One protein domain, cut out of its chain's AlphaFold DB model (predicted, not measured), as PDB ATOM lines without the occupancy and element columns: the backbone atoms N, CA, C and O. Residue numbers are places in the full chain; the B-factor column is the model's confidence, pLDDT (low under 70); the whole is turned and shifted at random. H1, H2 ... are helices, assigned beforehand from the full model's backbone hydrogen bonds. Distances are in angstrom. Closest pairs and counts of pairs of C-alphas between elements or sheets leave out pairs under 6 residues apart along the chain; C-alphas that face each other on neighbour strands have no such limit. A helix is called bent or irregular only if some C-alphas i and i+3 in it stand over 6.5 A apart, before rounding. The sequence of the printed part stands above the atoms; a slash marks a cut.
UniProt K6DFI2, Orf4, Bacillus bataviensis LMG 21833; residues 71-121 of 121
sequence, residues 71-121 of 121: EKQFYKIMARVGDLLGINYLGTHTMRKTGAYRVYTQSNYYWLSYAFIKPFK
ATOM      1  N   GLU A  71       7.391  12.675 -11.724       89.81
ATOM      2  CA  GLU A  71       6.152  12.479 -12.484       89.81
ATOM      3  C   GLU A  71       6.198  11.206 -13.350       89.81
ATOM      4  O   GLU A  71       5.245  10.432 -13.387       89.81
ATOM      5  N   LYS A  72       7.355  10.910 -13.957       90.31
ATOM      6  CA  LYS A  72       7.568   9.663 -14.706       90.31
ATOM      7  C   LYS A  72       7.384   8.419 -13.830       90.31
ATOM      8  O   LYS A  72       6.823   7.434 -14.300       90.31
ATOM      9  N   GLN A  73       7.867   8.438 -12.585       91.25
ATOM     10  CA  GLN A  73       7.671   7.315 -11.662       91.25
ATOM     11  C   GLN A  73       6.215   7.186 -11.231       91.25
ATOM     12  O   GLN A  73       5.690   6.078 -11.210       91.25
ATOM     13  N   PHE A  74       5.544   8.307 -10.974       90.44
ATOM     14  CA  PHE A  74       4.115   8.304 -10.695       90.44
ATOM     15  C   PHE A  74       3.325   7.619 -11.824       90.44
ATOM     16  O   PHE A  74       2.578   6.681 -11.557       90.44
ATOM     17  N   TYR A  75       3.546   7.995 -13.091       90.69
ATOM     18  CA  TYR A  75       2.854   7.353 -14.218       90.69
ATOM     19  C   TYR A  75       3.175   5.862 -14.359       90.69
ATOM     20  O   TYR A  75       2.282   5.089 -14.691       90.69
ATOM     21  N   LYS A  76       4.408   5.431 -14.064       91.94
ATOM     22  CA  LYS A  76       4.763   4.000 -14.055       91.94
ATOM     23  C   LYS A  76       3.991   3.215 -12.996       91.94
ATOM     24  O   LYS A  76       3.522   2.118 -13.282       91.94
ATOM     25  N   ILE A  77       3.860   3.770 -11.790       91.44
ATOM     26  CA  ILE A  77       3.074   3.157 -10.714       91.44
ATOM     27  C   ILE A  77       1.609   3.064 -11.144       91.44
ATOM     28  O   ILE A  77       1.015   1.996 -11.041       91.44
ATOM     29  N   MET A  78       1.052   4.149 -11.687       91.00
ATOM     30  CA  MET A  78      -0.338   4.171 -12.141       91.00
ATOM     31  C   MET A  78      -0.611   3.181 -13.275       91.00
ATOM     32  O   MET A  78      -1.629   2.502 -13.227       91.00
ATOM     33  N   ALA A  79       0.291   3.064 -14.254       91.31
ATOM     34  CA  ALA A  79       0.163   2.090 -15.338       91.31
ATOM     35  C   ALA A  79       0.124   0.660 -14.789       91.31
ATOM     36  O   ALA A  79      -0.816  -0.075 -15.066       91.31
ATOM     37  N   ARG A  80       1.061   0.313 -13.896       92.62
ATOM     38  CA  ARG A  80       1.090  -1.004 -13.246       92.62
ATOM     39  C   ARG A  80      -0.182  -1.291 -12.446       92.62
ATOM     40  O   ARG A  80      -0.672  -2.412 -12.465       92.62
ATOM     41  N   VAL A  81      -0.709  -0.302 -11.721       93.00
ATOM     42  CA  VAL A  81      -1.989  -0.440 -11.001       93.00
ATOM     43  C   VAL A  81      -3.145  -0.641 -11.984       93.00
ATOM     44  O   VAL A  81      -4.014  -1.468 -11.726       93.00
ATOM     45  N   GLY A  82      -3.140   0.070 -13.114       92.00
ATOM     46  CA  GLY A  82      -4.093  -0.124 -14.205       92.00
ATOM     47  C   GLY A  82      -4.069  -1.554 -14.735       92.00
ATOM     48  O   GLY A  82      -5.118  -2.191 -14.771       92.00
ATOM     49  N   ASP A  83      -2.885  -2.091 -15.034       93.19
ATOM     50  CA  ASP A  83      -2.710  -3.465 -15.521       93.19
ATOM     51  C   ASP A  83      -3.230  -4.502 -14.512       93.19
ATOM     52  O   ASP A  83      -3.949  -5.428 -14.879       93.19
ATOM     53  N   LEU A  84      -2.923  -4.320 -13.220       94.12
ATOM     54  CA  LEU A  84      -3.372  -5.215 -12.145       94.12
ATOM     55  C   LEU A  84      -4.895  -5.211 -11.955       94.12
ATOM     56  O   LEU A  84      -5.463  -6.225 -11.558       94.12
ATOM     57  N   LEU A  85      -5.544  -4.077 -12.210       93.00
ATOM     58  CA  LEU A  85      -6.993  -3.917 -12.085       93.00
ATOM     59  C   LEU A  85      -7.738  -4.146 -13.411       93.00
ATOM     60  O   LEU A  85      -8.966  -4.086 -13.426       93.00
ATOM     61  N   GLY A  86      -7.026  -4.367 -14.523       92.06
ATOM     62  CA  GLY A  86      -7.609  -4.463 -15.864       92.06
ATOM     63  C   GLY A  86      -8.189  -3.143 -16.399       92.06
ATOM     64  O   GLY A  86      -9.133  -3.156 -17.187       92.06
ATOM     65  N   ILE A  87      -7.667  -1.990 -15.960       89.44
ATOM     66  CA  ILE A  87      -8.137  -0.647 -16.336       89.44
ATOM     67  C   ILE A  87      -7.126   0.032 -17.268       89.44
ATOM     68  O   ILE A  87      -6.110   0.569 -16.830       89.44
ATOM     69  N   ASN A  88      -7.471   0.121 -18.555       83.38
ATOM     70  CA  ASN A  88      -6.568   0.622 -19.604       83.38
ATOM     71  C   ASN A  88      -6.456   2.160 -19.697       83.38
ATOM     72  O   ASN A  88      -5.626   2.674 -20.439       83.38
ATOM     73  N   TYR A  89      -7.299   2.918 -18.988       79.31
ATOM     74  CA  TYR A  89      -7.395   4.388 -19.105       79.31
ATOM     75  C   TYR A  89      -7.166   5.126 -17.772       79.31
ATOM     76  O   TYR A  89      -7.654   6.245 -17.552       79.31
ATOM     77  N   LEU A  90      -6.418   4.498 -16.861       85.31
ATOM     78  CA  LEU A  90      -6.092   5.061 -15.556       85.31
ATOM     79  C   LEU A  90      -5.015   6.153 -15.678       85.31
ATOM     80  O   LEU A  90      -3.839   5.883 -15.905       85.31
ATOM     81  N   GLY A  91      -5.422   7.411 -15.494       85.50
ATOM     82  CA  GLY A  91      -4.539   8.576 -15.564       85.50
ATOM     83  C   GLY A  91      -4.958   9.698 -14.616       85.50
ATOM     84  O   GLY A  91      -6.040   9.670 -14.027       85.50
ATOM     85  N   THR A  92      -4.108  10.718 -14.477       85.06
ATOM     86  CA  THR A  92      -4.319  11.862 -13.565       85.06
ATOM     87  C   THR A  92      -5.613  12.620 -13.860       85.06
ATOM     88  O   THR A  92      -6.371  12.937 -12.942       85.06
ATOM     89  N   HIS A  93      -5.913  12.863 -15.138       85.31
ATOM     90  CA  HIS A  93      -7.150  13.524 -15.559       85.31
ATOM     91  C   HIS A  93      -8.398  12.686 -15.271       85.31
ATOM     92  O   HIS A  93      -9.398  13.236 -14.807       85.31
ATOM     93  N   THR A  94      -8.333  11.373 -15.504       86.81
ATOM     94  CA  THR A  94      -9.434  10.445 -15.211       86.81
ATOM     95  C   THR A  94      -9.720  10.435 -13.714       86.81
ATOM     96  O   THR A  94     -10.838  10.740 -13.305       86.81
ATOM     97  N   MET A  95      -8.694  10.216 -12.884       89.25
ATOM     98  CA  MET A  95      -8.833  10.213 -11.425       89.25
ATOM     99  C   MET A  95      -9.371  11.540 -10.890       89.25
ATOM    100  O   MET A  95     -10.246  11.540 -10.026       89.25
ATOM    101  N   ARG A  96      -8.909  12.677 -11.426       88.19
ATOM    102  CA  ARG A  96      -9.410  13.997 -11.022       88.19
ATOM    103  C   ARG A  96     -10.896  14.172 -11.344       88.19
ATOM    104  O   ARG A  96     -11.630  14.678 -10.499       88.19
ATOM    105  N   LYS A  97     -11.346  13.752 -12.534       88.94
ATOM    106  CA  LYS A  97     -12.769  13.795 -12.916       88.94
ATOM    107  C   LYS A  97     -13.609  12.888 -12.019       88.94
ATOM    108  O   LYS A  97     -14.629  13.336 -11.505       88.94
ATOM    109  N   THR A  98     -13.161  11.658 -11.780       87.94
ATOM    110  CA  THR A  98     -13.861  10.697 -10.915       87.94
ATOM    111  C   THR A  98     -13.930  11.173  -9.466       87.94
ATOM    112  O   THR A  98     -14.981  11.064  -8.839       87.94
ATOM    113  N   GLY A  99     -12.844  11.739  -8.933       84.88
ATOM    114  CA  GLY A  99     -12.816  12.312  -7.588       84.88
ATOM    115  C   GLY A  99     -13.787  13.482  -7.444       84.88
ATOM    116  O   GLY A  99     -14.594  13.494  -6.519       84.88
ATOM    117  N   ALA A 100     -13.776  14.419  -8.399       85.06
ATOM    118  CA  ALA A 100     -14.736  15.521  -8.420       85.06
ATOM    119  C   ALA A 100     -16.180  14.999  -8.494       85.06
ATOM    120  O   ALA A 100     -17.013  15.406  -7.691       85.06
ATOM    121  N   TYR A 101     -16.455  14.044  -9.390       86.62
ATOM    122  CA  TYR A 101     -17.762  13.396  -9.506       86.62
ATOM    123  C   TYR A 101     -18.234  12.788  -8.179       86.62
ATOM    124  O   TYR A 101     -19.356  13.060  -7.766       86.62
ATOM    125  N   ARG A 102     -17.370  12.053  -7.463       84.06
ATOM    126  CA  ARG A 102     -17.704  11.478  -6.147       84.06
ATOM    127  C   ARG A 102     -18.068  12.541  -5.111       84.06
ATOM    128  O   ARG A 102     -19.060  12.383  -4.401       84.06
ATOM    129  N   VAL A 103     -17.303  13.632  -5.046       82.12
ATOM    130  CA  VAL A 103     -17.608  14.758  -4.148       82.12
ATOM    131  C   VAL A 103     -18.967  15.369  -4.500       82.12
ATOM    132  O   VAL A 103     -19.773  15.612  -3.600       82.12
ATOM    133  N   TYR A 104     -19.267  15.548  -5.792       80.94
ATOM    134  CA  TYR A 104     -20.567  16.054  -6.245       80.94
ATOM    135  C   TYR A 104     -21.723  15.132  -5.850       80.94
ATOM    136  O   TYR A 104     -22.701  15.610  -5.278       80.94
ATOM    137  N   THR A 105     -21.606  13.824  -6.102       80.69
ATOM    138  CA  THR A 105     -22.656  12.851  -5.760       80.69
ATOM    139  C   THR A 105     -22.910  12.770  -4.258       80.69
ATOM    140  O   THR A 105     -24.047  12.594  -3.844       80.69
ATOM    141  N   GLN A 106     -21.871  12.930  -3.434       78.44
ATOM    142  CA  GLN A 106     -21.991  12.852  -1.977       78.44
ATOM    143  C   GLN A 106     -22.538  14.141  -1.350       78.44
ATOM    144  O   GLN A 106     -23.194  14.088  -0.315       78.44
ATOM    145  N   SER A 107     -22.291  15.296  -1.975       72.19
ATOM    146  CA  SER A 107     -22.707  16.606  -1.449       72.19
ATOM    147  C   SER A 107     -24.131  17.009  -1.858       72.19
ATOM    148  O   SER A 107     -24.614  18.049  -1.425       72.19
ATOM    149  N   ASN A 108     -24.799  16.215  -2.703       63.34
ATOM    150  CA  ASN A 108     -26.189  16.393  -3.142       63.34
ATOM    151  C   ASN A 108     -26.540  17.782  -3.734       63.34
ATOM    152  O   ASN A 108     -27.692  18.214  -3.714       63.34
ATOM    153  N   TYR A 109     -25.557  18.499  -4.294       59.19
ATOM    154  CA  TYR A 109     -25.782  19.782  -4.969       59.19
ATOM    155  C   TYR A 109     -26.328  19.563  -6.390       59.19
ATOM    156  O   TYR A 109     -25.597  19.626  -7.380       59.19
ATOM    157  N   TYR A 110     -27.639  19.336  -6.497       53.09
ATOM    158  CA  TYR A 110     -28.350  19.117  -7.765       53.09
ATOM    159  C   TYR A 110     -28.210  20.273  -8.777       53.09
ATOM    160  O   TYR A 110     -28.257  20.039  -9.983       53.09
ATOM    161  N   TRP A 111     -27.970  21.508  -8.323       51.75
ATOM    162  CA  TRP A 111     -27.926  22.703  -9.184       51.75
ATOM    163  C   TRP A 111     -26.651  22.868 -10.033       51.75
ATOM    164  O   TRP A 111     -26.683  23.562 -11.045       51.75
ATOM    165  N   LEU A 112     -25.536  22.220  -9.679       50.56
ATOM    166  CA  LEU A 112     -24.289  22.285 -10.466       50.56
ATOM    167  C   LEU A 112     -24.198  21.201 -11.553       50.56
ATOM    168  O   LEU A 112     -23.329  21.277 -12.425       50.56
ATOM    169  N   SER A 113     -25.109  20.219 -11.540       47.31
ATOM    170  CA  SER A 113     -25.177  19.152 -12.549       47.31
ATOM    171  C   SER A 113     -25.333  19.708 -13.973       47.31
ATOM    172  O   SER A 113     -24.684  19.228 -14.902       47.31
ATOM    173  N   TYR A 114     -26.078  20.806 -14.130       48.56
ATOM    174  CA  TYR A 114     -26.291  21.474 -15.414       48.56
ATOM    175  C   TYR A 114     -25.050  22.191 -15.973       48.56
ATOM    176  O   TYR A 114     -24.973  22.408 -17.182       48.56
ATOM    177  N   ALA A 115     -24.070  22.545 -15.134       51.25
ATOM    178  CA  ALA A 115     -22.905  23.328 -15.554       51.25
ATOM    179  C   ALA A 115     -21.723  22.465 -16.036       51.25
ATOM    180  O   ALA A 115     -20.959  22.902 -16.893       51.25
ATOM    181  N   PHE A 116     -21.575  21.240 -15.517       46.97
ATOM    182  CA  PHE A 116     -20.447  20.351 -15.848       46.97
ATOM    183  C   PHE A 116     -20.835  19.110 -16.663       46.97
ATOM    184  O   PHE A 116     -19.957  18.491 -17.262       46.97
ATOM    185  N   ILE A 117     -22.125  18.764 -16.726       46.03
ATOM    186  CA  ILE A 117     -22.658  17.634 -17.503       46.03
ATOM    187  C   ILE A 117     -23.398  18.163 -18.741       46.03
ATOM    188  O   ILE A 117     -24.508  17.742 -19.052       46.03
ATOM    189  N   LYS A 118     -22.807  19.107 -19.482       34.91
ATOM    190  CA  LYS A 118     -23.116  19.168 -20.913       34.91
ATOM    191  C   LYS A 118     -22.144  18.227 -21.620       34.91
ATOM    192  O   LYS A 118     -20.938  18.470 -21.552       34.91
ATOM    193  N   PRO A 119     -22.625  17.142 -22.254       38.50
ATOM    194  CA  PRO A 119     -21.784  16.390 -23.166       38.50
ATOM    195  C   PRO A 119     -21.312  17.365 -24.245       38.50
ATOM    196  O   PRO A 119     -22.117  18.118 -24.793       38.50
ATOM    197  N   PHE A 120     -20.008  17.372 -24.515       39.31
ATOM    198  CA  PHE A 120     -19.504  17.857 -25.792       39.31
ATOM    199  C   PHE A 120     -20.230  17.043 -26.873       39.31
ATOM    200  O   PHE A 120     -19.946  15.858 -27.047       39.31
ATOM    201  N   LYS A 121     -21.241  17.652 -27.493       38.00
ATOM    202  CA  LYS A 121     -21.652  17.333 -28.856       38.00
ATOM    203  C   LYS A 121     -20.836  18.211 -29.786       38.00
ATOM    204  O   LYS A 121     -20.621  19.386 -29.408       38.00
TER     205      LYS A 121
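Overview. This is residues 71 to 121 of the 121 residues of the protein "Orf4" of Bacillus bataviensis LMG 21833 (UniProt K6DFI2). What is the overall picture? Three helices are strung out in an open zigzag, with no helix touching another: H1 makes one end, H2 leads away from it along the longest axis, and the chain then folds back through H3 beyond the far end of H2. The middle has no packed core, and residues 93 to 100, within H2, and residues 106 to 111 stand free. What is it made of, and how large is it? The printed part has 51 residues, with H1, H2 and H3 in that order along the chain and no named strand, so its class is all helix. It is only just loose, close to extended, with a radius of gyration of the C-alphas of 14.3 A and spans of 38 by 27 by 22 A.

Arrangement. How does H1, residues 71 to 85, stand to H2, residues 92 to 107? They are only just apart, their closest C-alphas 8.5 A from each other, and a short link of 6 residues joins them. How does H2 stand to H3, residues 110 to 116? The two are near each other, with 6 pairs of C-alphas within 10 A, the closest 8.4 A apart, and a tight link of 2 residues joins them. H2 runs toward falling x and rising z, while H3 runs toward rising x and falling z. Where does H3 lie from H1? They are apart. What do the backbones show? In H1 and H2 every O i to N i+4 pair is within hydrogen-bond range; in H3 0 of 3 are, beside 1 of 4 O i to N i+3 pairs.

Along the chain. Where does the first helix begin and end? H1 runs from C-alpha 71 at (6.152, 12.479, -12.484) to C-alpha 85 at (-6.993, -3.917, -12.085), 21.0 A in length. Which helix is longest? H2 has 16 residues and is 22.5 A long, ending at C-alpha 107 at (-22.707, 16.606, -1.449). What of the last helix? H3 is 11.4 A long and ends at C-alpha 116 at (-20.447, 20.351, -15.848). It is irregular, but only just: C-alphas 111 and 114 are 6.6 A apart.

Size, cuts and confidence. How far does the printed part reach? The two C-alphas farthest apart, those of Gln 73 and Trp 111, are 38.9 A from each other. Is there a cut or a long link? The printed part has no cut, no link between helices is long, and residue 121 is the chain's last. Where is confidence low? The mean pLDDT of the printed part is 76.6, and residues 108 to 121 are under 70 in this model.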